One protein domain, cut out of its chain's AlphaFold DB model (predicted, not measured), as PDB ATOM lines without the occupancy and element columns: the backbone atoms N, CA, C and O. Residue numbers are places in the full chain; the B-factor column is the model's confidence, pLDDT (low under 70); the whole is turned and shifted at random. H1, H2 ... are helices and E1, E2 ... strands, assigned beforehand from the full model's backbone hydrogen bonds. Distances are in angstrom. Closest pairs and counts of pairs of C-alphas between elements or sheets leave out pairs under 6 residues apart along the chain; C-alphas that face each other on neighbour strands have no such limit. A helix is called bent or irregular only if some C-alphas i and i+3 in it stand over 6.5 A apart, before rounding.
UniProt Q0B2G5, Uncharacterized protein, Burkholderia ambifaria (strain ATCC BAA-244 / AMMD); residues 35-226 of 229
ATOM      1  N   LEU A  35     -27.930  -0.163 -45.369       89.56
ATOM      2  CA  LEU A  35     -28.975  -1.118 -45.116       89.56
ATOM      3  C   LEU A  35     -30.263  -0.364 -44.811       89.56
ATOM      4  O   LEU A  35     -30.345   0.347 -43.811       89.56
ATOM      5  N   ASN A  36     -31.268  -0.559 -45.657       92.19
ATOM      6  CA  ASN A  36     -32.565   0.067 -45.481       92.19
ATOM      7  C   ASN A  36     -33.540  -0.939 -44.874       92.19
ATOM      8  O   ASN A  36     -33.692  -2.058 -45.369       92.19
ATOM      9  N   ILE A  37     -34.218  -0.517 -43.811       94.50
ATOM     10  CA  ILE A  37     -35.388  -1.184 -43.258       94.50
ATOM     11  C   ILE A  37     -36.603  -0.336 -43.613       94.50
ATOM     12  O   ILE A  37     -36.811   0.748 -43.069       94.50
ATOM     13  N   VAL A  38     -37.403  -0.839 -44.542       94.75
ATOM     14  CA  VAL A  38     -38.610  -0.191 -45.043       94.75
ATOM     15  C   VAL A  38     -39.811  -0.739 -44.285       94.75
ATOM     16  O   VAL A  38     -40.099  -1.930 -44.344       94.75
ATOM     17  N   THR A  39     -40.548   0.133 -43.612       95.25
ATOM     18  CA  THR A  39     -41.840  -0.182 -43.001       95.25
ATOM     19  C   THR A  39     -42.936   0.545 -43.752       95.25
ATOM     20  O   THR A  39     -42.925   1.770 -43.804       95.25
ATOM     21  N   VAL A  40     -43.894  -0.191 -44.305       93.75
ATOM     22  CA  VAL A  40     -45.061   0.390 -44.976       93.75
ATOM     23  C   VAL A  40     -46.320   0.024 -44.207       93.75
ATOM     24  O   VAL A  40     -46.548  -1.149 -43.904       93.75
ATOM     25  N   LEU A  41     -47.141   1.028 -43.905       92.94
ATOM     26  CA  LEU A  41     -48.462   0.872 -43.302       92.94
ATOM     27  C   LEU A  41     -49.514   1.233 -44.351       92.94
ATOM     28  O   LEU A  41     -49.468   2.315 -44.940       92.94
ATOM     29  N   GLU A  42     -50.493   0.355 -44.568       89.25
ATOM     30  CA  GLU A  42     -51.624   0.634 -45.463       89.25
ATOM     31  C   GLU A  42     -52.739   1.384 -44.727       89.25
ATOM     32  O   GLU A  42     -53.847   0.887 -44.529       89.25
ATOM     33  N   LYS A  43     -52.383   2.566 -44.222       89.38
ATOM     34  CA  LYS A  43     -53.258   3.467 -43.479       89.38
ATOM     35  C   LYS A  43     -52.668   4.880 -43.509       89.38
ATOM     36  O   LYS A  43     -51.460   5.044 -43.354       89.38
ATOM     37  N   ALA A  44     -53.524   5.893 -43.625       88.12
ATOM     38  CA  ALA A  44     -53.151   7.273 -43.321       88.12
ATOM     39  C   ALA A  44     -52.986   7.452 -41.802       88.12
ATOM     40  O   ALA A  44     -53.848   7.024 -41.030       88.12
ATOM     41  N   ILE A  45     -51.895   8.083 -41.373       90.69
ATOM     42  CA  ILE A  45     -51.575   8.261 -39.952       90.69
ATOM     43  C   ILE A  45     -51.773   9.707 -39.497       90.69
ATOM     44  O   ILE A  45     -51.595  10.659 -40.255       90.69
ATOM     45  N   SER A  46     -52.145   9.872 -38.233       92.19
ATOM     46  CA  SER A  46     -52.193  11.168 -37.560       92.19
ATOM     47  C   SER A  46     -50.785  11.680 -37.212       92.19
ATOM     48  O   SER A  46     -49.852  10.882 -37.078       92.19
ATOM     49  N   PRO A  47     -50.610  12.995 -36.967       92.44
ATOM     50  CA  PRO A  47     -49.334  13.542 -36.498       92.44
ATOM     51  C   PRO A  47     -48.800  12.866 -35.225       92.44
ATOM     52  O   PRO A  47     -47.599  12.646 -35.104       92.44
ATOM     53  N   ALA A  48     -49.689  12.490 -34.298       93.00
ATOM     54  CA  ALA A  48     -49.314  11.800 -33.064       93.00
ATOM     55  C   ALA A  48     -48.817  10.367 -33.323       93.00
ATOM     56  O   ALA A  48     -47.815   9.953 -32.744       93.00
ATOM     57  N   GLU A  49     -49.477   9.621 -34.218       94.75
ATOM     58  CA  GLU A  49     -49.013   8.289 -34.636       94.75
ATOM     59  C   GLU A  49     -47.659   8.372 -35.349       94.75
ATOM     60  O   GLU A  49     -46.791   7.538 -35.097       94.75
ATOM     61  N   ARG A  50     -47.445   9.396 -36.189       93.94
ATOM     62  CA  ARG A  50     -46.160   9.633 -36.868       93.94
ATOM     63  C   ARG A  50     -45.036   9.877 -35.871       93.94
ATOM     64  O   ARG A  50     -44.000   9.223 -35.950       93.94
ATOM     65  N   LEU A  51     -45.256  10.795 -34.931       92.94
ATOM     66  CA  LEU A  51     -44.291  11.118 -33.886       92.94
ATOM     67  C   LEU A  51     -43.959   9.874 -33.049       92.94
ATOM     68  O   LEU A  51     -42.787   9.547 -32.868       92.94
ATOM     69  N   GLY A  52     -44.987   9.138 -32.612       94.00
ATOM     70  CA  GLY A  52     -44.820   7.889 -31.867       94.00
ATOM     71  C   GLY A  52     -44.011   6.844 -32.637       94.00
ATOM     72  O   GLY A  52     -43.078   6.269 -32.081       94.00
ATOM     73  N   MET A  53     -44.304   6.654 -33.930       95.25
ATOM     74  CA  MET A  53     -43.554   5.738 -34.793       95.25
ATOM     75  C   MET A  53     -42.074   6.127 -34.884       95.25
ATOM     76  O   MET A  53     -41.218   5.262 -34.733       95.25
ATOM     77  N   VAL A  54     -41.755   7.410 -35.097       94.44
ATOM     78  CA  VAL A  54     -40.361   7.882 -35.186       94.44
ATOM     79  C   VAL A  54     -39.599   7.605 -33.894       94.44
ATOM     80  O   VAL A  54     -38.506   7.045 -33.951       94.44
ATOM     81  N   PHE A  55     -40.176   7.935 -32.737       92.94
ATOM     82  CA  PHE A  55     -39.539   7.667 -31.447       92.94
ATOM     83  C   PHE A  55     -39.338   6.173 -31.191       92.94
ATOM     84  O   PHE A  55     -38.265   5.755 -30.759       92.94
ATOM     85  N   ASP A  56     -40.355   5.361 -31.474       95.56
ATOM     86  CA  ASP A  56     -40.282   3.917 -31.279       95.56
ATOM     87  C   ASP A  56     -39.253   3.259 -32.213       95.56
ATOM     88  O   ASP A  56     -38.522   2.358 -31.789       95.56
ATOM     89  N   LEU A  57     -39.148   3.726 -33.463       95.31
ATOM     90  CA  LEU A  57     -38.114   3.289 -34.402       95.31
ATOM     91  C   LEU A  57     -36.724   3.723 -33.932       95.31
ATOM     92  O   LEU A  57     -35.839   2.879 -33.817       95.31
ATOM     93  N   ALA A  58     -36.532   5.000 -33.596       91.88
ATOM     94  CA  ALA A  58     -35.249   5.504 -33.109       91.88
ATOM     95  C   ALA A  58     -34.777   4.732 -31.867       91.88
ATOM     96  O   ALA A  58     -33.614   4.349 -31.782       91.88
ATOM     97  N   LYS A  59     -35.701   4.405 -30.956       92.00
ATOM     98  CA  LYS A  59     -35.427   3.563 -29.789       92.00
ATOM     99  C   LYS A  59     -35.064   2.125 -30.167       92.00
ATOM    100  O   LYS A  59     -34.112   1.585 -29.610       92.00
ATOM    101  N   SER A  60     -35.803   1.508 -31.090       92.50
ATOM    102  CA  SER A  60     -35.518   0.136 -31.549       92.50
ATOM    103  C   SER A  60     -34.125   0.053 -32.178       92.50
ATOM    104  O   SER A  60     -33.401  -0.907 -31.960       92.50
ATOM    105  N   TYR A  61     -33.704   1.102 -32.888       90.94
ATOM    106  CA  TYR A  61     -32.397   1.199 -33.535       90.94
ATOM    107  C   TYR A  61     -31.382   2.052 -32.757       90.94
ATOM    108  O   TYR A  61     -30.397   2.496 -33.345       90.94
ATOM    109  N   ALA A  62     -31.558   2.240 -31.444       89.12
ATOM    110  CA  ALA A  62     -30.676   3.068 -30.617       89.12
ATOM    111  C   ALA A  62     -29.171   2.743 -30.753       89.12
ATOM    112  O   ALA A  62     -28.393   3.689 -30.832       89.12
ATOM    113  N   PRO A  63     -28.727   1.470 -30.898       87.06
ATOM    114  CA  PRO A  63     -27.313   1.161 -31.143       87.06
ATOM    115  C   PRO A  63     -26.729   1.788 -32.416       87.06
ATOM    116  O   PRO A  63     -25.509   1.827 -32.563       87.06
ATOM    117  N   PHE A  64     -27.591   2.218 -33.345       84.62
ATOM    118  CA  PHE A  64     -27.199   2.825 -34.608       84.62
ATOM    119  C   PHE A  64     -27.564   4.312 -34.730       84.62
ATOM    120  O   PHE A  64     -27.072   5.000 -35.624       84.62
ATOM    121  N   PHE A  65     -28.489   4.785 -33.901       80.38
ATOM    122  CA  PHE A  65     -29.065   6.127 -33.985       80.38
ATOM    123  C   PHE A  65     -28.570   7.044 -32.856       80.38
ATOM    124  O   PHE A  65     -28.500   8.254 -33.053       80.38
ATOM    125  N   ASP A  66     -28.211   6.455 -31.707       80.62
ATOM    126  CA  ASP A  66     -27.990   7.089 -30.402       80.62
ATOM    127  C   ASP A  66     -29.174   7.959 -29.950       80.62
ATOM    128  O   ASP A  66     -30.063   7.479 -29.245       80.62
ATOM    129  N   ASN A  67     -29.235   9.206 -30.420       84.50
ATOM    130  CA  ASN A  67     -30.284  10.177 -30.113       84.50
ATOM    131  C   ASN A  67     -30.788  10.865 -31.387       84.50
ATOM    132  O   ASN A  67     -30.069  10.959 -32.380       84.50
ATOM    133  N   LEU A  68     -32.023  11.377 -31.356       88.12
ATOM    134  CA  LEU A  68     -32.530  12.250 -32.418       88.12
ATOM    135  C   LEU A  68     -31.732  13.559 -32.411       88.12
ATOM    136  O   LEU A  68     -31.657  14.218 -31.376       88.12
ATOM    137  N   HIS A  69     -31.149  13.924 -33.551       90.19
ATOM    138  CA  HIS A  69     -30.264  15.087 -33.663       90.19
ATOM    139  C   HIS A  69     -30.909  16.239 -34.432       90.19
ATOM    140  O   HIS A  69     -30.964  17.367 -33.953       90.19
ATOM    141  N   GLU A  70     -31.413  15.959 -35.633       92.44
ATOM    142  CA  GLU A  70     -32.047  16.961 -36.489       92.44
ATOM    143  C   GLU A  70     -33.093  16.318 -37.397       92.44
ATOM    144  O   GLU A  70     -33.075  15.109 -37.649       92.44
ATOM    145  N   ILE A  71     -33.983  17.144 -37.934       93.25
ATOM    146  CA  ILE A  71     -34.922  16.770 -38.986       93.25
ATOM    147  C   ILE A  71     -34.785  17.731 -40.156       93.25
ATOM    148  O   ILE A  71     -34.727  18.944 -39.978       93.25
ATOM    149  N   CYS A  72     -34.774  17.182 -41.363       91.75
ATOM    150  CA  CYS A  72     -34.750  17.924 -42.607       91.75
ATOM    151  C   CYS A  72     -35.977  17.595 -43.452       91.75
ATOM    152  O   CYS A  72     -36.317  16.431 -43.665       91.75
ATOM    153  N   ARG A  73     -36.611  18.633 -43.987       91.56
ATOM    154  CA  ARG A  73     -37.614  18.546 -45.042       91.56
ATOM    155  C   ARG A  73     -36.964  18.917 -46.367       91.56
ATOM    156  O   ARG A  73     -36.572  20.065 -46.569       91.56
ATOM    157  N   ASN A  74     -36.864  17.942 -47.262       89.56
ATOM    158  CA  ASN A  74     -36.161  18.074 -48.532       89.56
ATOM    159  C   ASN A  74     -37.157  18.107 -49.685       89.56
ATOM    160  O   ASN A  74     -37.849  17.119 -49.925       89.56
ATOM    161  N   ASN A  75     -37.192  19.205 -50.437       86.50
ATOM    162  CA  ASN A  75     -37.971  19.293 -51.662       86.50
ATOM    163  C   ASN A  75     -37.163  18.717 -52.833       86.50
ATOM    164  O   ASN A  75     -36.175  19.308 -53.271       86.50
ATOM    165  N   TYR A  76     -37.582  17.572 -53.371       81.06
ATOM    166  CA  TYR A  76     -36.818  16.883 -54.418       81.06
ATOM    167  C   TYR A  76     -36.974  17.513 -55.809       81.06
ATOM    168  O   TYR A  76     -36.208  17.183 -56.715       81.06
ATOM    169  N   LYS A  77     -37.935  18.426 -56.004       83.88
ATOM    170  CA  LYS A  77     -38.061  19.192 -57.253       83.88
ATOM    171  C   LYS A  77     -37.131  20.397 -57.287       83.88
ATOM    172  O   LYS A  77     -36.558  20.687 -58.334       83.88
ATOM    173  N   THR A  78     -37.011  21.116 -56.172       85.44
ATOM    174  CA  THR A  78     -36.211  22.350 -56.093       85.44
ATOM    175  C   THR A  78     -34.804  22.115 -55.555       85.44
ATOM    176  O   THR A  78     -33.930  22.951 -55.771       85.44
ATOM    177  N   GLY A  79     -34.575  20.998 -54.859       82.38
ATOM    178  CA  GLY A  79     -33.327  20.696 -54.158       82.38
ATOM    179  C   GLY A  79     -33.142  21.474 -52.851       82.38
ATOM    180  O   GLY A  79     -32.074  21.399 -52.252       82.38
ATOM    181  N   VAL A  80     -34.149  22.236 -52.408       86.88
ATOM    182  CA  VAL A  80     -34.088  23.014 -51.163       86.88
ATOM    183  C   VAL A  80     -34.363  22.109 -49.964       86.88
ATOM    184  O   VAL A  80     -35.307  21.319 -49.986       86.88
ATOM    185  N   ALA A  81     -33.561  22.263 -48.911       88.38
ATOM    186  CA  ALA A  81     -33.726  21.588 -47.630       88.38
ATOM    187  C   ALA A  81     -33.990  22.612 -46.517       88.38
ATOM    188  O   ALA A  81     -33.263  23.600 -46.401       88.38
ATOM    189  N   GLN A  82     -35.009  22.366 -45.694       90.62
ATOM    190  CA  GLN A  82     -35.222  23.053 -44.418       90.62
ATOM    191  C   GLN A  82     -34.874  22.079 -43.298       90.62
ATOM    192  O   GLN A  82     -35.556  21.069 -43.155       90.62
ATOM    193  N   CYS A  83     -33.839  22.378 -42.517       91.50
ATOM    194  CA  CYS A  83     -33.412  21.542 -41.398       91.50
ATOM    195  C   CYS A  83     -33.564  22.286 -40.073       91.50
ATOM    196  O   CYS A  83     -33.227  23.468 -39.986       91.50
ATOM    197  N   GLU A  84     -34.041  21.580 -39.054       93.50
ATOM    198  CA  GLU A  84     -34.175  22.079 -37.689       93.50
ATOM    199  C   GLU A  84     -33.585  21.057 -36.705       93.50
ATOM    200  O   GLU A  84     -33.770  19.847 -36.895       93.50
ATOM    201  N   PRO A  85     -32.863  21.512 -35.666       93.31
ATOM    202  CA  PRO A  85     -32.357  20.630 -34.624       93.31
ATOM    203  C   PRO A  85     -33.507  20.024 -33.813       93.31
ATOM    204  O   PRO A  85     -34.628  20.536 -33.788       93.31
ATOM    205  N   TRP A  86     -33.228  18.907 -33.154       87.62
ATOM    206  CA  TRP A  86     -34.139  18.328 -32.176       87.62
ATOM    207  C   TRP A  86     -33.992  19.041 -30.816       87.62
ATOM    208  O   TRP A  86     -32.855  19.237 -30.382       87.62
ATOM    209  N   PRO A  87     -35.090  19.349 -30.086       89.88
ATOM    210  CA  PRO A  87     -36.494  19.010 -30.357       89.88
ATOM    211  C   PRO A  87     -37.289  20.053 -31.162       89.88
ATOM    212  O   PRO A  87     -38.464  19.825 -31.443       89.88
ATOM    213  N   GLU A  88     -36.706  21.189 -31.544       89.50
ATOM    214  CA  GLU A  88     -37.417  22.276 -32.240       89.50
ATOM    215  C   GLU A  88     -38.104  21.802 -33.538       89.50
ATOM    216  O   GLU A  88     -39.239  22.192 -33.843       89.50
ATOM    217  N   GLY A  89     -37.461  20.870 -34.243       85.69
ATOM    218  CA  GLY A  89     -37.964  20.254 -35.464       85.69
ATOM    219  C   GLY A  89     -39.164  19.308 -35.301       85.69
ATOM    220  O   GLY A  89     -39.716  18.851 -36.306       85.69
ATOM    221  N   GLU A  90     -39.648  19.031 -34.082       88.81
ATOM    222  CA  GLU A  90     -40.895  18.271 -33.874       88.81
ATOM    223  C   GLU A  90     -42.076  18.872 -34.654       88.81
ATOM    224  O   GLU A  90     -42.934  18.150 -35.172       88.81
ATOM    225  N   SER A  91     -42.091  20.199 -34.805       88.50
ATOM    226  CA  SER A  91     -43.107  20.915 -35.579       88.50
ATOM    227  C   SER A  91     -43.086  20.552 -37.074       88.50
ATOM    228  O   SER A  91     -44.145  20.355 -37.682       88.50
ATOM    229  N   LEU A  92     -41.895  20.366 -37.658       89.56
ATOM    230  CA  LEU A  92     -41.727  19.907 -39.039       89.56
ATOM    231  C   LEU A  92     -42.236  18.481 -39.226       89.56
ATOM    232  O   LEU A  92     -42.866  18.188 -40.249       89.56
ATOM    233  N   LEU A  93     -41.997  17.616 -38.239       88.94
ATOM    234  CA  LEU A  93     -42.490  16.244 -38.253       88.94
ATOM    235  C   LEU A  93     -44.016  16.199 -38.150       88.94
ATOM    236  O   LEU A  93     -44.669  15.483 -38.911       88.94
ATOM    237  N   ALA A  94     -44.603  16.987 -37.247       88.56
ATOM    238  CA  ALA A  94     -46.049  17.062 -37.064       88.56
ATOM    239  C   ALA A  94     -46.767  17.565 -38.329       88.56
ATOM    240  O   ALA A  94     -47.798  17.012 -38.719       88.56
ATOM    241  N   ALA A  95     -46.186  18.557 -39.008       88.25
ATOM    242  CA  ALA A  95     -46.717  19.095 -40.257       88.25
ATOM    243  C   ALA A  95     -46.660  18.098 -41.434       88.25
ATOM    244  O   ALA A  95     -47.480  18.201 -42.343       88.25
ATOM    245  N   GLY A  96     -45.758  17.111 -41.398       85.31
ATOM    246  CA  GLY A  96     -45.596  16.133 -42.477       85.31
ATOM    247  C   GLY A  96     -44.857  16.693 -43.699       85.31
ATOM    248  O   GLY A  96     -44.483  17.866 -43.742       85.31
ATOM    249  N   ALA A  97     -44.607  15.828 -44.682       84.44
ATOM    250  CA  ALA A  97     -44.032  16.217 -45.967       84.44
ATOM    251  C   ALA A  97     -45.141  16.665 -46.934       84.44
ATOM    252  O   ALA A  97     -46.209  16.056 -46.979       84.44
ATOM    253  N   GLY A  98     -44.893  17.704 -47.734       82.56
ATOM    254  CA  GLY A  98     -45.709  18.005 -48.906       82.56
ATOM    255  C   GLY A  98     -45.508  16.993 -50.044       82.56
ATOM    256  O   GLY A  98     -44.601  16.166 -50.018       82.56
ATOM    257  N   ASN A  99     -46.323  17.098 -51.100       80.88
ATOM    258  CA  ASN A  99     -46.320  16.162 -52.244       80.88
ATOM    259  C   ASN A  99     -44.952  16.003 -52.944       80.88
ATOM    260  O   ASN A  99     -44.665  14.975 -53.562       80.88
ATOM    261  N   ASP A 100     -44.128  17.048 -52.884       84.44
ATOM    262  CA  ASP A 100     -42.815  17.118 -53.527       84.44
ATOM    263  C   ASP A 100     -41.662  17.086 -52.515       84.44
ATOM    264  O   ASP A 100     -40.536  17.481 -52.826       84.44
ATOM    265  N   GLU A 101     -41.946  16.643 -51.293       87.12
ATOM    266  CA  GLU A 101     -41.020  16.698 -50.173       87.12
ATOM    267  C   GLU A 101     -40.835  15.324 -49.534       87.12
ATOM    268  O   GLU A 101     -41.692  14.447 -49.614       87.12
ATOM    269  N   LEU A 102     -39.692  15.150 -48.879       87.75
ATOM    270  CA  LEU A 102     -39.382  14.006 -48.033       87.75
ATOM    271  C   LEU A 102     -38.915  14.524 -46.678       87.75
ATOM    272  O   LEU A 102     -38.152  15.491 -46.614       87.75
ATOM    273  N   LEU A 103     -39.356  13.878 -45.603       91.88
ATOM    274  CA  LEU A 103     -38.835  14.144 -44.265       91.88
ATOM    275  C   LEU A 103     -37.735  13.138 -43.942       91.88
ATOM    276  O   LEU A 103     -37.926  11.940 -44.123       91.88
ATOM    277  N   PHE A 104     -36.610  13.628 -43.434       91.62
ATOM    278  CA  PHE A 104     -35.509  12.818 -42.932       91.62
ATOM    279  C   PHE A 104     -35.176  13.242 -41.513       91.62
ATOM    280  O   PHE A 104     -34.852  14.399 -41.277       91.62
ATOM    281  N   ILE A 105     -35.232  12.302 -40.580       93.06
ATOM    282  CA  ILE A 105     -34.771  12.484 -39.208       93.06
ATOM    283  C   ILE A 105     -33.399  11.829 -39.111       93.06
ATOM    284  O   ILE A 105     -33.264  10.677 -39.515       93.06
ATOM    285  N   TYR A 106     -32.396  12.528 -38.592       91.06
ATOM    286  CA  TYR A 106     -31.034  12.014 -38.460       91.06
ATOM    287  C   TYR A 106     -30.687  11.730 -37.001       91.06
ATOM    288  O   TYR A 106     -31.089  12.465 -36.095       91.06
ATOM    289  N   GLY A 107     -29.928  10.655 -36.799       87.75
ATOM    290  CA  GLY A 107     -29.308  10.352 -35.515       87.75
ATOM    291  C   GLY A 107     -28.053  11.187 -35.284       87.75
ATOM    292  O   GLY A 107     -27.437  11.664 -36.239       87.75
ATOM    293  N   ASP A 108     -27.662  11.341 -34.023       83.56
ATOM    294  CA  ASP A 108     -26.420  12.034 -33.643       83.56
ATOM    295  C   ASP A 108     -25.179  11.190 -33.981       83.56
ATOM    296  O   ASP A 108     -24.095  11.697 -34.278       83.56
ATOM    297  N   GLN A 109     -25.348   9.867 -34.012       75.50
ATOM    298  CA  GLN A 109     -24.255   8.943 -34.251       75.50
ATOM    299  C   GLN A 109     -23.913   8.808 -35.742       75.50
ATOM    300  O   GLN A 109     -24.734   8.428 -36.580       75.50
ATOM    301  N   SER A 110     -22.637   9.032 -36.059       70.50
ATOM    302  CA  SER A 110     -22.034   8.593 -37.318       70.50
ATOM    303  C   SER A 110     -21.529   7.158 -37.182       70.50
ATOM    304  O   SER A 110     -20.821   6.836 -36.225       70.50
ATOM    305  N   ILE A 111     -21.805   6.310 -38.176       63.53
ATOM    306  CA  ILE A 111     -21.336   4.918 -38.199       63.53
ATOM    307  C   ILE A 111     -20.493   4.681 -39.446       63.53
ATOM    308  O   ILE A 111     -20.895   4.975 -40.567       63.53
ATOM    309  N   GLY A 112     -19.296   4.133 -39.228       57.91
ATOM    310  CA  GLY A 112     -18.375   3.740 -40.291       57.91
ATOM    311  C   GLY A 112     -17.427   4.839 -40.781       57.91
ATOM    312  O   GLY A 112     -17.379   5.962 -40.277       57.91
ATOM    313  N   ALA A 113     -16.614   4.469 -41.773       45.12
ATOM    314  CA  ALA A 113     -15.624   5.340 -42.395       45.12
ATOM    315  C   ALA A 113     -16.305   6.222 -43.454       45.12
ATOM    316  O   ALA A 113     -16.532   5.780 -44.577       45.12
ATOM    317  N   GLY A 114     -16.658   7.454 -43.088       56.41
ATOM    318  CA  GLY A 114     -17.243   8.415 -44.031       56.41
ATOM    319  C   GLY A 114     -18.135   9.496 -43.424       56.41
ATOM    320  O   GLY A 114     -18.541  10.394 -44.152       56.41
ATOM    321  N   GLY A 115     -18.442   9.439 -42.124       64.44
ATOM    322  CA  GLY A 115     -19.312  10.439 -41.489       64.44
ATOM    323  C   GLY A 115     -20.810  10.228 -41.752       64.44
ATOM    324  O   GLY A 115     -21.610  11.111 -41.449       64.44
ATOM    325  N   ALA A 116     -21.201   9.099 -42.357       73.38
ATOM    326  CA  ALA A 116     -22.596   8.801 -42.658       73.38
ATOM    327  C   ALA A 116     -23.380   8.540 -41.364       73.38
ATOM    328  O   ALA A 116     -22.943   7.787 -40.491       73.38
ATOM    329  N   ARG A 117     -24.556   9.160 -41.260       83.31
ATOM    330  CA  ARG A 117     -25.452   9.037 -40.104       83.31
ATOM    331  C   ARG A 117     -26.610   8.109 -40.424       83.31
ATOM    332  O   ARG A 117     -27.057   8.035 -41.571       83.31
ATOM    333  N   SER A 118     -27.121   7.440 -39.400       88.62
ATOM    334  CA  SER A 118     -28.407   6.761 -39.512       88.62
ATOM    335  C   SER A 118     -29.526   7.781 -39.713       88.62
ATOM    336  O   SER A 118     -29.446   8.913 -39.228       88.62
ATOM    337  N   SER A 119     -30.565   7.393 -40.446       91.69
ATOM    338  CA  SER A 119     -31.720   8.262 -40.670       91.69
ATOM    339  C   SER A 119     -33.036   7.499 -40.718       91.69
ATOM    340  O   SER A 119     -33.055   6.298 -40.978       91.69
ATOM    341  N   ILE A 120     -34.136   8.202 -40.453       94.12
ATOM    342  CA  ILE A 120     -35.503   7.745 -40.691       94.12
ATOM    343  C   ILE A 120     -36.096   8.657 -41.762       94.12
ATOM    344  O   ILE A 120     -36.372   9.827 -41.502       94.12
ATOM    345  N   GLY A 121     -36.267   8.129 -42.970       92.81
ATOM    346  CA  GLY A 121     -37.017   8.775 -44.043       92.81
ATOM    347  C   GLY A 121     -38.516   8.519 -43.893       92.81
ATOM    348  O   GLY A 121     -38.906   7.411 -43.529       92.81
ATOM    349  N   ILE A 122     -39.352   9.513 -44.186       92.69
ATOM    350  CA  ILE A 122     -40.816   9.390 -44.156       92.69
ATOM    351  C   ILE A 122     -41.395   9.876 -45.482       92.69
ATOM    352  O   ILE A 122     -41.100  10.985 -45.937       92.69
ATOM    353  N   GLU A 123     -42.243   9.040 -46.071       89.75
ATOM    354  CA  GLU A 123     -43.019   9.337 -47.272       89.75
ATOM    355  C   GLU A 123     -44.474   8.934 -47.014       89.75
ATOM    356  O   GLU A 123     -44.741   7.856 -46.481       89.75
ATOM    357  N   GLU A 124     -45.428   9.795 -47.358       87.69
ATOM    358  CA  GLU A 124     -46.849   9.564 -47.087       87.69
ATOM    359  C   GLU A 124     -47.684   9.927 -48.309       87.69
ATOM    360  O   GLU A 124     -47.366  10.857 -49.049       87.69
ATOM    361  N   ASN A 125     -48.789   9.216 -48.494       83.31
ATOM    362  CA  ASN A 125     -49.860   9.621 -49.390       83.31
ATOM    363  C   ASN A 125     -51.215   9.425 -48.688       83.31
ATOM    364  O   ASN A 125     -51.288   9.004 -47.535       83.31
ATOM    365  N   GLY A 126     -52.318   9.733 -49.372       81.44
ATOM    366  CA  GLY A 126     -53.658   9.662 -48.775       81.44
ATOM    367  C   GLY A 126     -54.113   8.263 -48.325       81.44
ATOM    368  O   GLY A 126     -55.189   8.146 -47.744       81.44
ATOM    369  N   VAL A 127     -53.339   7.208 -48.603       85.75
ATOM    370  CA  VAL A 127     -53.701   5.809 -48.320       85.75
ATOM    371  C   VAL A 127     -52.643   5.096 -47.478       85.75
ATOM    372  O   VAL A 127     -52.980   4.185 -46.723       85.75
ATOM    373  N   ARG A 128     -51.370   5.478 -47.596       88.38
ATOM    374  CA  ARG A 128     -50.237   4.765 -47.004       88.38
ATOM    375  C   ARG A 128     -49.222   5.724 -46.403       88.38
ATOM    376  O   ARG A 128     -49.068   6.855 -46.854       88.38
ATOM    377  N   VAL A 129     -48.453   5.197 -45.460       91.31
ATOM    378  CA  VAL A 129     -47.213   5.806 -44.975       91.31
ATOM    379  C   VAL A 129     -46.077   4.796 -45.054       91.31
ATOM    380  O   VAL A 129     -46.261   3.605 -44.794       91.31
ATOM    381  N   GLN A 130     -44.898   5.286 -45.411       92.81
ATOM    382  CA  GLN A 130     -43.651   4.554 -45.447       92.81
ATOM    383  C   GLN A 130     -42.628   5.228 -44.533       92.81
ATOM    384  O   GLN A 130     -42.391   6.430 -44.631       92.81
ATOM    385  N   PHE A 131     -41.978   4.421 -43.701       94.88
ATOM    386  CA  PHE A 131     -40.807   4.787 -42.915       94.88
ATOM    387  C   PHE A 131     -39.610   3.989 -43.420       94.88
ATOM    388  O   PHE A 131     -39.707   2.773 -43.579       94.88
ATOM    389  N   VAL A 132     -38.479   4.643 -43.658       94.25
ATOM    390  CA  VAL A 132     -37.242   3.991 -44.096       94.25
ATOM    391  C   VAL A 132     -36.153   4.284 -43.083       94.25
ATOM    392  O   VAL A 132     -35.622   5.390 -43.053       94.25
ATOM    393  N   VAL A 133     -35.812   3.297 -42.259       94.19
ATOM    394  CA  VAL A 133     -34.629   3.380 -41.400       94.19
ATOM    395  C   VAL A 133     -33.416   3.022 -42.248       94.19
ATOM    396  O   VAL A 133     -33.288   1.882 -42.688       94.19
ATOM    397  N   SER A 134     -32.543   3.990 -42.498       91.56
ATOM    398  CA  SER A 134     -31.306   3.794 -43.246       91.56
ATOM    399  C   SER A 134     -30.128   3.734 -42.283       91.56
ATOM    400  O   SER A 134     -29.877   4.693 -41.550       91.56
ATOM    401  N   LEU A 135     -29.423   2.604 -42.280       88.81
ATOM    402  CA  LEU A 135     -28.281   2.336 -41.411       88.81
ATOM    403  C   LEU A 135     -27.005   2.225 -42.263       88.81
ATOM    404  O   LEU A 135     -26.936   1.340 -43.123       88.81
ATOM    405  N   PRO A 136     -25.983   3.073 -42.046       84.62
ATOM    406  CA  PRO A 136     -24.713   2.968 -42.757       84.62
ATOM    407  C   PRO A 136     -23.878   1.826 -42.162       84.62
ATOM    408  O   PRO A 136     -23.032   2.018 -41.289       84.62
ATOM    409  N   LEU A 137     -24.159   0.603 -42.614       82.50
ATOM    410  CA  LEU A 137     -23.534  -0.631 -42.136       82.50
ATOM    411  C   LEU A 137     -22.584  -1.208 -43.188       82.50
ATOM    412  O   LEU A 137     -22.851  -1.123 -44.386       82.50
ATOM    413  N   PRO A 138     -21.483  -1.858 -42.777       78.12
ATOM    414  CA  PRO A 138     -20.545  -2.422 -43.733       78.12
ATOM    415  C   PRO A 138     -21.173  -3.577 -44.536       78.12
ATOM    416  O   PRO A 138     -22.089  -4.275 -44.083       78.12
ATOM    417  N   ARG A 139     -20.640  -3.825 -45.742       78.50
ATOM    418  CA  ARG A 139     -21.137  -4.865 -46.669       78.50
ATOM    419  C   ARG A 139     -21.188  -6.269 -46.066       78.50
ATOM    420  O   ARG A 139     -21.988  -7.098 -46.476       78.50
ATOM    421  N   ASN A 140     -20.297  -6.557 -45.122       79.75
ATOM    422  CA  ASN A 140     -20.177  -7.855 -44.463       79.75
ATOM    423  C   ASN A 140     -21.029  -7.977 -43.191       79.75
ATOM    424  O   ASN A 140     -20.990  -9.024 -42.556       79.75
ATOM    425  N   PHE A 141     -21.786  -6.941 -42.815       83.25
ATOM    426  CA  PHE A 141     -22.680  -7.003 -41.664       83.25
ATOM    427  C   PHE A 141     -23.709  -8.133 -41.841       83.25
ATOM    428  O   PHE A 141     -24.391  -8.193 -42.870       83.25
ATOM    429  N   HIS A 142     -23.831  -9.034 -40.867       83.88
ATOM    430  CA  HIS A 142     -24.708 -10.194 -40.992       83.88
ATOM    431  C   HIS A 142     -26.165  -9.817 -40.702       83.88
ATOM    432  O   HIS A 142     -26.533  -9.515 -39.574       83.88
ATOM    433  N   LEU A 143     -27.045  -9.919 -41.704       80.94
ATOM    434  CA  LEU A 143     -28.470  -9.575 -41.547       80.94
ATOM    435  C   LEU A 143     -29.217 -10.386 -40.486       80.94
ATOM    436  O   LEU A 143     -30.260  -9.949 -40.006       80.94
ATOM    437  N   ASP A 144     -28.718 -11.566 -40.125       84.38
ATOM    438  CA  ASP A 144     -29.334 -12.370 -39.069       84.38
ATOM    439  C   ASP A 144     -29.197 -11.693 -37.685       84.38
ATOM    440  O   ASP A 144     -30.032 -11.931 -36.810       84.38
ATOM    441  N   GLU A 145     -28.246 -10.763 -37.523       85.50
ATOM    442  CA  GLU A 145     -28.131  -9.882 -36.350       85.50
ATOM    443  C   GLU A 145     -29.305  -8.892 -36.250       85.50
ATOM    444  O   GLU A 145     -29.662  -8.460 -35.157       85.50
ATOM    445  N   LEU A 146     -29.984  -8.586 -37.365       84.88
ATOM    446  CA  LEU A 146     -31.120  -7.654 -37.383       84.88
ATOM    447  C   LEU A 146     -32.462  -8.303 -37.109       84.88
ATOM    448  O   LEU A 146     -33.472  -7.614 -37.008       84.88
ATOM    449  N   ARG A 147     -32.495  -9.628 -36.971       89.62
ATOM    450  CA  ARG A 147     -33.734 -10.378 -36.757       89.62
ATOM    451  C   ARG A 147     -34.582  -9.790 -35.630       89.62
ATOM    452  O   ARG A 147     -35.785  -9.629 -35.810       89.62
ATOM    453  N   GLN A 148     -33.964  -9.471 -34.492       90.56
ATOM    454  CA  GLN A 148     -34.677  -8.885 -33.357       90.56
ATOM    455  C   GLN A 148     -35.227  -7.495 -33.705       90.56
ATOM    456  O   GLN A 148     -36.418  -7.264 -33.526       90.56
ATOM    457  N   PHE A 149     -34.408  -6.630 -34.306       92.38
ATOM    458  CA  PHE A 149     -34.803  -5.288 -34.738       92.38
ATOM    459  C   PHE A 149     -35.967  -5.300 -35.741       92.38
ATOM    460  O   PHE A 149     -36.883  -4.491 -35.642       92.38
ATOM    461  N   LEU A 150     -35.986  -6.242 -36.694       94.25
ATOM    462  CA  LEU A 150     -37.091  -6.376 -37.653       94.25
ATOM    463  C   LEU A 150     -38.402  -6.788 -36.971       94.25
ATOM    464  O   LEU A 150     -39.467  -6.281 -37.322       94.25
ATOM    465  N   MET A 151     -38.331  -7.685 -35.984       93.06
ATOM    466  CA  MET A 151     -39.502  -8.093 -35.205       93.06
ATOM    467  C   MET A 151     -39.984  -6.981 -34.267       93.06
ATOM    468  O   MET A 151     -41.189  -6.795 -34.110       93.06
ATOM    469  N   GLU A 152     -39.071  -6.214 -33.671       94.00
ATOM    470  CA  GLU A 152     -39.404  -5.027 -32.880       94.00
ATOM    471  C   GLU A 152     -40.096  -3.972 -33.745       94.00
ATOM    472  O   GLU A 152     -41.198  -3.545 -33.403       94.00
ATOM    473  N   THR A 153     -39.553  -3.660 -34.922       95.69
ATOM    474  CA  THR A 153     -40.181  -2.762 -35.905       95.69
ATOM    475  C   THR A 153     -41.580  -3.232 -36.306       95.69
ATOM    476  O   THR A 153     -42.520  -2.437 -36.334       95.69
ATOM    477  N   ALA A 154     -41.767  -4.535 -36.535       94.81
ATOM    478  CA  ALA A 154     -43.088  -5.105 -36.801       94.81
ATOM    479  C   ALA A 154     -44.049  -4.942 -35.609       94.81
ATOM    480  O   ALA A 154     -45.224  -4.630 -35.796       94.81
ATOM    481  N   ASN A 155     -43.561  -5.100 -34.374       94.44
ATOM    482  CA  ASN A 155     -44.358  -4.869 -33.170       94.44
ATOM    483  C   ASN A 155     -44.759  -3.400 -33.005       94.44
ATOM    484  O   ASN A 155     -45.866  -3.139 -32.534       94.44
ATOM    485  N   VAL A 156     -43.890  -2.456 -33.378       95.31
ATOM    486  CA  VAL A 156     -44.217  -1.023 -33.419       95.31
ATOM    487  C   VAL A 156     -45.304  -0.768 -34.465       95.31
ATOM    488  O   VAL A 156     -46.372  -0.263 -34.121       95.31
ATOM    489  N   ALA A 157     -45.082  -1.206 -35.709       95.00
ATOM    490  CA  ALA A 157     -46.025  -1.042 -36.818       95.00
ATOM    491  C   ALA A 157     -47.425  -1.582 -36.479       95.00
ATOM    492  O   ALA A 157     -48.436  -0.915 -36.715       95.00
ATOM    493  N   ARG A 158     -47.480  -2.758 -35.839       93.38
ATOM    494  CA  ARG A 158     -48.722  -3.424 -35.428       93.38
ATOM    495  C   ARG A 158     -49.573  -2.603 -34.460       93.38
ATOM    496  O   ARG A 158     -50.793  -2.746 -34.463       93.38
ATOM    497  N   ARG A 159     -48.964  -1.758 -33.619       92.69
ATOM    498  CA  ARG A 159     -49.723  -0.886 -32.701       92.69
ATOM    499  C   ARG A 159     -50.533   0.176 -33.448       92.69
ATOM    500  O   ARG A 159     -51.516   0.663 -32.903       92.69
ATOM    501  N   ILE A 160     -50.131   0.512 -34.675       92.88
ATOM    502  CA  ILE A 160     -50.721   1.586 -35.486       92.88
ATOM    503  C   ILE A 160     -51.642   1.024 -36.577       92.88
ATOM    504  O   ILE A 160     -52.705   1.593 -36.856       92.88
ATOM    505  N   SER A 161     -51.240  -0.087 -37.203       91.44
ATOM    506  CA  SER A 161     -51.963  -0.726 -38.303       91.44
ATOM    507  C   SER A 161     -51.905  -2.248 -38.201       91.44
ATOM    508  O   SER A 161     -50.849  -2.821 -37.949       91.44
ATOM    509  N   ASN A 162     -53.024  -2.919 -38.484       89.69
ATOM    510  CA  ASN A 162     -53.043  -4.375 -38.670       89.69
ATOM    511  C   ASN A 162     -52.504  -4.791 -40.047       89.69
ATOM    512  O   ASN A 162     -52.076  -5.931 -40.209       89.69
ATOM    513  N   THR A 163     -52.489  -3.867 -41.012       90.62
ATOM    514  CA  THR A 163     -51.982  -4.089 -42.366       90.62
ATOM    515  C   THR A 163     -50.663  -3.351 -42.533       90.62
ATOM    516  O   THR A 163     -50.636  -2.130 -42.733       90.62
ATOM    517  N   PHE A 164     -49.562  -4.088 -42.411       92.56
ATOM    518  CA  PHE A 164     -48.213  -3.553 -42.548       92.56
ATOM    519  C   PHE A 164     -47.266  -4.561 -43.196       92.56
ATOM    520  O   PHE A 164     -47.527  -5.764 -43.217       92.56
ATOM    521  N   VAL A 165     -46.136  -4.057 -43.680       93.38
ATOM    522  CA  VAL A 165     -44.980  -4.854 -44.095       93.38
ATOM    523  C   VAL A 165     -43.720  -4.182 -43.576       93.38
ATOM    524  O   VAL A 165     -43.590  -2.965 -43.672       93.38
ATOM    525  N   VAL A 166     -42.789  -4.978 -43.056       94.94
ATOM    526  CA  VAL A 166     -41.417  -4.548 -42.773       94.94
ATOM    527  C   VAL A 166     -40.497  -5.335 -43.690       94.94
ATOM    528  O   VAL A 166     -40.515  -6.560 -43.665       94.94
ATOM    529  N   ALA A 167     -39.694  -4.670 -44.501       93.81
ATOM    530  CA  ALA A 167     -38.715  -5.294 -45.377       93.81
ATOM    531  C   ALA A 167     -37.327  -4.744 -45.075       93.81
ATOM    532  O   ALA A 167     -37.186  -3.587 -44.696       93.81
ATOM    533  N   ALA A 168     -36.299  -5.565 -45.249       93.56
ATOM    534  CA  ALA A 168     -34.923  -5.122 -45.107       93.56
ATOM    535  C   ALA A 168     -34.043  -5.664 -46.221       93.56
ATOM    536  O   ALA A 168     -34.213  -6.804 -46.670       93.56
ATOM    537  N   GLY A 169     -33.099  -4.833 -46.643       91.44
ATOM    538  CA  GLY A 169     -32.218  -5.119 -47.760       91.44
ATOM    539  C   GLY A 169     -31.175  -4.032 -47.965       91.44
ATOM    540  O   GLY A 169     -31.353  -2.888 -47.529       91.44
ATOM    541  N   ARG A 170     -30.057  -4.394 -48.596       88.50
ATOM    542  CA  ARG A 170     -29.002  -3.433 -48.947       88.50
ATOM    543  C   ARG A 170     -29.457  -2.578 -50.112       88.50
ATOM    544  O   ARG A 170     -29.844  -3.126 -51.136       88.50
ATOM    545  N   GLU A 171     -29.403  -1.261 -49.942       85.56
ATOM    546  CA  GLU A 171     -29.930  -0.296 -50.911       85.56
ATOM    547  C   GLU A 171     -31.395  -0.574 -51.280       85.56
ATOM    548  O   GLU A 171     -31.824  -0.275 -52.391       85.56
ATOM    549  N   LEU A 172     -32.172  -1.170 -50.361       87.31
ATOM    550  CA  LEU A 172     -33.575  -1.468 -50.623       87.31
ATOM    551  C   LEU A 172     -34.333  -0.167 -50.864       87.31
ATOM    552  O   LEU A 172     -34.412   0.694 -49.983       87.31
ATOM    553  N   GLU A 173     -34.905  -0.057 -52.056       81.19
ATOM    554  CA  GLU A 173     -35.784   1.031 -52.443       81.19
ATOM    555  C   GLU A 173     -37.240   0.569 -52.358       81.19
ATOM    556  O   GLU A 173     -37.579  -0.590 -52.588       81.19
ATOM    557  N   SER A 174     -38.133   1.492 -52.019       79.31
ATOM    558  CA  SER A 174     -39.568   1.223 -52.004       79.31
ATOM    559  C   SER A 174     -40.328   2.412 -52.543       79.31
ATOM    560  O   SER A 174     -40.005   3.555 -52.217       79.31
ATOM    561  N   ASP A 175     -41.332   2.123 -53.369       79.12
ATOM    562  CA  ASP A 175     -42.223   3.109 -53.957       79.12
ATOM    563  C   ASP A 175     -43.629   3.024 -53.383       79.12
ATOM    564  O   ASP A 175     -44.409   2.146 -53.752       79.12
ATOM    565  N   ILE A 176     -43.953   3.975 -52.504       78.44
ATOM    566  CA  ILE A 176     -45.252   4.049 -51.832       78.44
ATOM    567  C   ILE A 176     -46.425   4.247 -52.809       78.44
ATOM    568  O   ILE A 176     -47.547   3.814 -52.523       78.44
ATOM    569  N   ASP A 177     -46.159   4.851 -53.974       77.38
ATOM    570  CA  ASP A 177     -47.157   5.131 -55.011       77.38
ATOM    571  C   ASP A 177     -47.327   3.972 -55.998       77.38
ATOM    572  O   ASP A 177     -48.248   3.985 -56.826       77.38
ATOM    573  N   ARG A 178     -46.477   2.937 -55.916       74.12
ATOM    574  CA  ARG A 178     -46.618   1.754 -56.760       74.12
ATOM    575  C   ARG A 178     -47.975   1.117 -56.473       74.12
ATOM    576  O   ARG A 178     -48.284   0.725 -55.345       74.12
ATOM    577  N   LYS A 179     -48.814   1.051 -57.511       66.12
ATOM    578  CA  LYS A 179     -50.115   0.381 -57.439       66.12
ATOM    579  C   LYS A 179     -49.895  -1.093 -57.149       66.12
ATOM    580  O   LYS A 179     -48.982  -1.712 -57.693       66.12
ATOM    581  N   VAL A 180     -50.721  -1.624 -56.260       60.34
ATOM    582  CA  VAL A 180     -50.549  -2.965 -55.717       60.34
ATOM    583  C   VAL A 180     -51.816  -3.741 -55.991       60.34
ATOM    584  O   VAL A 180     -52.718  -3.774 -55.163       60.34
ATOM    585  N   ASP A 181     -51.876  -4.366 -57.160       58.97
ATOM    586  CA  ASP A 181     -52.986  -5.258 -57.508       58.97
ATOM    587  C   ASP A 181     -52.923  -6.576 -56.701       58.97
ATOM    588  O   ASP A 181     -53.851  -7.376 -56.710       58.97
ATOM    589  N   ASP A 182     -51.822  -6.789 -55.969       57.47
ATOM    590  CA  ASP A 182     -51.321  -8.114 -55.613       57.47
ATOM    591  C   ASP A 182     -50.950  -8.289 -54.116       57.47
ATOM    592  O   ASP A 182     -50.467  -9.349 -53.704       57.47
ATOM    593  N   GLY A 183     -51.227  -7.268 -53.296       71.12
ATOM    594  CA  GLY A 183     -50.932  -7.168 -51.857       71.12
ATOM    595  C   GLY A 183     -49.572  -6.533 -51.505       71.12
ATOM    596  O   GLY A 183     -48.561  -6.775 -52.165       71.12
ATOM    597  N   LEU A 184     -49.539  -5.734 -50.427       73.62
ATOM    598  CA  LEU A 184     -48.361  -4.981 -49.957       73.62
ATOM    599  C   LEU A 184     -47.063  -5.818 -49.825       73.62
ATOM    600  O   LEU A 184     -46.005  -5.319 -50.217       73.62
ATOM    601  N   PRO A 185     -47.094  -7.088 -49.356       76.50
ATOM    602  CA  PRO A 185     -45.888  -7.913 -49.256       76.50
ATOM    603  C   PRO A 185     -45.197  -8.193 -50.592       76.50
ATOM    604  O   PRO A 185     -43.972  -8.284 -50.637       76.50
ATOM    605  N   LYS A 186     -45.961  -8.341 -51.684       76.25
ATOM    606  CA  LYS A 186     -45.398  -8.734 -52.983       76.25
ATOM    607  C   LYS A 186     -44.545  -7.631 -53.599       76.25
ATOM    608  O   LYS A 186     -43.505  -7.941 -54.161       76.25
ATOM    609  N   VAL A 187     -44.923  -6.363 -53.422       72.56
ATOM    610  CA  VAL A 187     -44.170  -5.215 -53.966       72.56
ATOM    611  C   VAL A 187     -42.728  -5.209 -53.482       72.56
ATOM    612  O   VAL A 187     -41.810  -5.021 -54.273       72.56
ATOM    613  N   LEU A 188     -42.543  -5.432 -52.182       78.44
ATOM    614  CA  LEU A 188     -41.223  -5.441 -51.564       78.44
ATOM    615  C   LEU A 188     -40.499  -6.763 -51.832       78.44
ATOM    616  O   LEU A 188     -39.300  -6.762 -52.079       78.44
ATOM    617  N   ALA A 189     -41.219  -7.888 -51.857       80.94
ATOM    618  CA  ALA A 189     -40.639  -9.196 -52.156       80.94
ATOM    619  C   ALA A 189     -40.149  -9.340 -53.612       80.94
ATOM    620  O   ALA A 189     -39.252 -10.147 -53.878       80.94
ATOM    621  N   GLU A 190     -40.717  -8.585 -54.555       80.25
ATOM    622  CA  GLU A 190     -40.258  -8.528 -55.948       80.25
ATOM    623  C   GLU A 190     -38.941  -7.770 -56.112       80.25
ATOM    624  O   GLU A 190     -38.200  -8.053 -57.055       80.25
ATOM    625  N   ASP A 191     -38.628  -6.837 -55.208       82.88
ATOM    626  CA  ASP A 191     -37.333  -6.174 -55.231       82.88
ATOM    627  C   ASP A 191     -36.241  -7.175 -54.847       82.88
ATOM    628  O   ASP A 191     -36.249  -7.779 -53.769       82.88
ATOM    629  N   TRP A 192     -35.288  -7.361 -55.751       83.69
ATOM    630  CA  TRP A 192     -34.193  -8.304 -55.595       83.69
ATOM    631  C   TRP A 192     -33.264  -7.956 -54.425       83.69
ATOM    632  O   TRP A 192     -32.626  -8.853 -53.870       83.69
ATOM    633  N   THR A 193     -33.227  -6.684 -54.024       88.06
ATOM    634  CA  THR A 193     -32.485  -6.204 -52.854       88.06
ATOM    635  C   THR A 193     -33.190  -6.527 -51.537       88.06
ATOM    636  O   THR A 193     -32.552  -6.501 -50.490       88.06
ATOM    637  N   CYS A 194     -34.484  -6.878 -51.546       90.19
ATOM    638  CA  CYS A 194     -35.203  -7.281 -50.338       90.19
ATOM    639  C   CYS A 194     -34.742  -8.670 -49.884       90.19
ATOM    640  O   CYS A 194     -35.016  -9.674 -50.538       90.19
ATOM    641  N   GLU A 195     -34.073  -8.756 -48.738       92.12
ATOM    642  CA  GLU A 195     -33.475  -9.995 -48.226       92.12
ATOM    643  C   GLU A 195     -34.257 -10.602 -47.054       92.12
ATOM    644  O   GLU A 195     -34.172 -11.812 -46.790       92.12
ATOM    645  N   ARG A 196     -34.999  -9.767 -46.322       93.50
ATOM    646  CA  ARG A 196     -35.863 -10.152 -45.202       93.50
ATOM    647  C   ARG A 196     -37.189  -9.422 -45.313       93.50
ATOM    648  O   ARG A 196     -37.215  -8.251 -45.684       93.50
ATOM    649  N   ILE A 197     -38.267 -10.093 -44.930       93.44
ATOM    650  CA  ILE A 197     -39.590  -9.478 -44.861       93.44
ATOM    651  C   ILE A 197     -40.357 -10.023 -43.654       93.44
ATOM    652  O   ILE A 197     -40.381 -11.229 -43.419       93.44
ATOM    653  N   VAL A 198     -40.953  -9.132 -42.869       94.38
ATOM    654  CA  VAL A 198     -41.865  -9.438 -41.770       94.38
ATOM    655  C   VAL A 198     -43.244  -8.943 -42.150       94.38
ATOM    656  O   VAL A 198     -43.422  -7.773 -42.495       94.38
ATOM    657  N   VAL A 199     -44.228  -9.830 -42.067       92.44
ATOM    658  CA  VAL A 199     -45.618  -9.505 -42.396       92.44
ATOM    659  C   VAL A 199     -46.581 -10.141 -41.396       92.44
ATOM    660  O   VAL A 199     -46.279 -11.208 -40.849       92.44
ATOM    661  N   PRO A 200     -47.752  -9.530 -41.153       91.56
ATOM    662  CA  PRO A 200     -48.826 -10.162 -40.410       91.56
ATOM    663  C   PRO A 200     -49.221 -11.504 -41.025       91.56
ATOM    664  O   PRO A 200     -49.375 -11.620 -42.242       91.56
ATOM    665  N   ARG A 201     -49.469 -12.505 -40.176       87.31
ATOM    666  CA  ARG A 201     -49.819 -13.865 -40.619       87.31
ATOM    667  C   ARG A 201     -51.016 -13.886 -41.574       87.31
ATOM    668  O   ARG A 201     -51.000 -14.589 -42.575       87.31
ATOM    669  N   HIS A 202     -52.036 -13.087 -41.273       85.94
ATOM    670  CA  HIS A 202     -53.280 -13.037 -42.039       85.94
ATOM    671  C   HIS A 202     -53.128 -12.409 -43.438       85.94
ATOM    672  O   HIS A 202     -54.028 -12.563 -44.257       85.94
ATOM    673  N   LEU A 203     -52.014 -11.719 -43.724       83.88
ATOM    674  CA  LEU A 203     -51.738 -11.153 -45.050       83.88
ATOM    675  C   LEU A 203     -51.031 -12.137 -45.992       83.88
ATOM    676  O   LEU A 203     -50.945 -11.873 -47.190       83.88
ATOM    677  N   ILE A 204     -50.540 -13.275 -45.488       79.12
ATOM    678  CA  ILE A 204     -49.981 -14.341 -46.327       79.12
ATOM    679  C   ILE A 204     -51.094 -15.342 -46.632       79.12
ATOM    680  O   ILE A 204     -51.308 -16.305 -45.900       79.12
ATOM    681  N   SER A 205     -51.802 -15.125 -47.740       73.19
ATOM    682  CA  SER A 205     -52.731 -16.118 -48.298       73.19
ATOM    683  C   SER A 205     -52.033 -17.127 -49.218       73.19
ATOM    684  O   SER A 205     -52.505 -18.249 -49.384       73.19
ATOM    685  N   VAL A 206     -50.891 -16.743 -49.796       74.88
ATOM    686  CA  VAL A 206     -50.052 -17.567 -50.676       74.88
ATOM    687  C   VAL A 206     -48.587 -17.352 -50.285       74.88
ATOM    688  O   VAL A 206     -48.206 -16.204 -50.039       74.88
ATOM    689  N   PRO A 207     -47.745 -18.404 -50.241       77.69
ATOM    690  CA  PRO A 207     -46.319 -18.250 -49.976       77.69
ATOM    691  C   PRO A 207     -45.658 -17.243 -50.925       77.69
ATOM    692  O   PRO A 207     -45.873 -17.282 -52.139       77.69
ATOM    693  N   LEU A 208     -44.817 -16.363 -50.376       83.00
ATOM    694  CA  LEU A 208     -43.991 -15.474 -51.185       83.00
ATOM    695  C   LEU A 208     -42.917 -16.307 -51.892       83.00
ATOM    696  O   LEU A 208     -42.127 -17.001 -51.250       83.00
ATOM    697  N   ARG A 209     -42.895 -16.263 -53.229       82.56
ATOM    698  CA  ARG A 209     -41.901 -16.997 -54.025       82.56
ATOM    699  C   ARG A 209     -40.489 -16.569 -53.626       82.56
ATOM    700  O   ARG A 209     -40.244 -15.386 -53.422       82.56
ATOM    701  N   CYS A 210     -39.566 -17.529 -53.562       87.38
ATOM    702  CA  CYS A 210     -38.157 -17.319 -53.196       87.38
ATOM    703  C   CYS A 210     -37.916 -16.879 -51.741       87.38
ATOM    704  O   CYS A 210     -36.804 -16.466 -51.410       87.38
ATOM    705  N   PHE A 211     -38.920 -16.988 -50.870       90.81
ATOM    706  CA  PHE A 211     -38.788 -16.746 -49.440       90.81
ATOM    707  C   PHE A 211     -39.112 -18.013 -48.645       90.81
ATOM    708  O   PHE A 211     -40.090 -18.704 -48.926       90.81
ATOM    709  N   ALA A 212     -38.306 -18.294 -47.625       90.56
ATOM    710  CA  ALA A 212     -38.569 -19.327 -46.631       90.56
ATOM    711  C   ALA A 212     -38.833 -18.702 -45.268       90.56
ATOM    712  O   ALA A 212     -38.264 -17.667 -44.918       90.56
ATOM    713  N   THR A 213     -39.670 -19.365 -44.477       90.94
ATOM    714  CA  THR A 213     -39.921 -18.987 -43.089       90.94
ATOM    715  C   THR A 213     -38.660 -19.139 -42.250       90.94
ATOM    716  O   THR A 213     -38.045 -20.202 -42.231       90.94
ATOM    717  N   LEU A 214     -38.282 -18.063 -41.558       86.75
ATOM    718  CA  LEU A 214     -37.152 -18.034 -40.629       86.75
ATOM    719  C   LEU A 214     -37.626 -18.044 -39.174       86.75
ATOM    720  O   LEU A 214     -37.061 -18.755 -38.347       86.75
ATOM    721  N   VAL A 215     -38.646 -17.243 -38.858       84.62
ATOM    722  CA  VAL A 215     -39.293 -17.209 -37.542       84.62
ATOM    723  C   VAL A 215     -40.791 -17.078 -37.740       84.62
ATOM    724  O   VAL A 215     -41.257 -16.297 -38.571       84.62
ATOM    725  N   GLU A 216     -41.537 -17.816 -36.933       82.00
ATOM    726  CA  GLU A 216     -42.987 -17.784 -36.919       82.00
ATOM    727  C   GLU A 216     -43.468 -17.420 -35.517       82.00
ATOM    728  O   GLU A 216     -42.988 -17.949 -34.516       82.00
ATOM    729  N   SER A 217     -44.405 -16.481 -35.463       80.44
ATOM    730  CA  SER A 217     -45.174 -16.155 -34.267       80.44
ATOM    731  C   SER A 217     -46.659 -16.177 -34.616       80.44
ATOM    732  O   SER A 217     -47.033 -16.168 -35.795       80.44
ATOM    733  N   ASP A 218     -47.516 -16.140 -33.599       78.12
ATOM    734  CA  ASP A 218     -48.968 -16.099 -33.802       78.12
ATOM    735  C   ASP A 218     -49.416 -14.875 -34.621       78.12
ATOM    736  O   ASP A 218     -50.443 -14.913 -35.298       78.12
ATOM    737  N   GLN A 219     -48.644 -13.783 -34.584       81.94
ATOM    738  CA  GLN A 219     -49.058 -12.483 -35.115       81.94
ATOM    739  C   GLN A 219     -48.338 -12.095 -36.408       81.94
ATOM    740  O   GLN A 219     -48.956 -11.499 -37.293       81.94
ATOM    741  N   ALA A 220     -47.061 -12.445 -36.547       89.44
ATOM    742  CA  ALA A 220     -46.249 -12.109 -37.711       89.44
ATOM    743  C   ALA A 220     -45.286 -13.238 -38.086       89.44
ATOM    744  O   ALA A 220     -44.863 -14.034 -37.241       89.44
ATOM    745  N   ILE A 221     -44.923 -13.272 -39.365       92.44
ATOM    746  CA  ILE A 221     -43.979 -14.229 -39.933       92.44
ATOM    747  C   ILE A 221     -42.787 -13.443 -40.467       92.44
ATOM    748  O   ILE A 221     -42.966 -12.530 -41.274       92.44
ATOM    749  N   LEU A 222     -41.581 -13.812 -40.031       93.62
ATOM    750  CA  LEU A 222     -40.331 -13.350 -40.624       93.62
ATOM    751  C   LEU A 222     -39.868 -14.369 -41.661       93.62
ATOM    752  O   LEU A 222     -39.616 -15.537 -41.354       93.62
ATOM    753  N   LEU A 223     -39.703 -13.889 -42.883       93.06
ATOM    754  CA  LEU A 223     -39.255 -14.653 -44.028       93.06
ATOM    755  C   LEU A 223     -37.854 -14.193 -44.464       93.06
ATOM    756  O   LEU A 223     -37.499 -13.014 -44.372       93.06
ATOM    757  N   LYS A 224     -37.063 -15.136 -44.971       93.19
ATOM    758  CA  LYS A 224     -35.716 -14.940 -45.520       93.19
ATOM    759  C   LYS A 224     -35.698 -15.343 -46.987       93.19
ATOM    760  O   LYS A 224     -36.178 -16.424 -47.323       93.19
ATOM    761  N   ARG A 225     -35.118 -14.503 -47.849       90.75
ATOM    762  CA  ARG A 225     -34.900 -14.867 -49.253       90.75
ATOM    763  C   ARG A 225     -33.959 -16.077 -49.321       90.75
ATOM    764  O   ARG A 225     -32.891 -16.056 -48.712       90.75
ATOM    765  N   THR A 226     -34.363 -17.144 -50.011       86.38
ATOM    766  CA  THR A 226     -33.625 -18.423 -50.036       86.38
ATOM    767  C   THR A 226     -32.523 -18.466 -51.082       86.38
ATOM    768  O   THR A 226     -31.508 -19.117 -50.867       86.38
TER     769      THR A 226
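This is residues 35 to 226 of the 229 residues of an uncharacterized protein of Burkholderia ambifaria (strain ATCC BAA-244 / AMMD) (UniProt Q0B2G5). One broad, twisted sheet of ten strands makes a wall, with H1 and H4 side by side over one face, H3 over that face toward the E3 edge and short H2 beyond the end of H1. The opposite face has H5 over E7 and E8, giving three layers, helices on both faces of a sheet. The 192 printed residues include five named helices and ten named strands, in the order E1 H1 H2 E2 E3 H3 E4 E5 E6 H4 E7 H5 E8 E9 E10, and the class is mixed. The sheet's order is E3 E2 E4 E5 E6 E1 E7 E8 E10 E9, all antiparallel. The whole is compact, with a radius of gyration of the C-alphas of 16.0 A and spans of 44 by 38 by 29 A.

In the sheet, E1, residues 35 to 41, has neighbours E6, residues 129 to 136, and E7, residues 164 to 170. N 37 and O 133, 2.8 A, and N 38 and O 167, 2.8 A, are within hydrogen-bond range. E4, residues 101 to 110, E5, residues 117 to 124, and E6 form a meander, each strand the antiparallel neighbour of the one before. E2, residues 68 to 75, and E3, residues 81 to 85, are a hairpin, with N 73 and O 82 at 2.8 A. Beyond E7 come E8, residues 194 to 200, then E10, residues 220 to 225, and edge strand E9, residues 211 to 216; N 212 and O 224 are 2.8 A apart. H4, residues 143 to 160, is over E7 and E8 at a height over the sheet of 7.4 A. H1, residues 47 to 60, is over E5 and touches H4 at a shallow tilt of 23 degrees, opposite ways; the closest C-alphas, of Ser 60 and Phe 149, are 6.3 A apart. H3, residues 90 to 95, is over E2; H1 touches it with residues 47 to 51 alone. H2, residues 62 to 65, is on the same face; H5, residues 184 to 190, is on the opposite face. E3, H3, E4 and E6, H4, E7 are split strand-helix-strand units, one other strand between their strands, with right-handed crossovers. Every O i to N i+4 pair is within range in H1 and H3, 9 of 14 in H4 and 2 of 3 in H5; H2 is too short.

E1 begins at C-alpha 35, (-28.975, -1.118, -45.116), and E10 ends at C-alpha 225, (-34.900, -14.867, -49.253). H4 is 25.6 A long and irregular, C-alphas 145 and 148 being 7.3 A apart; E4, 24.3 A, bends by 64 degrees at residue 107.

The C-alphas farthest apart, of Thr 78 and Asp 218, are 46.2 A apart. The printed part has no cut, and the long link is E7 to H5. Residues 111 to 115 and 179 to 182 have pLDDT under 70.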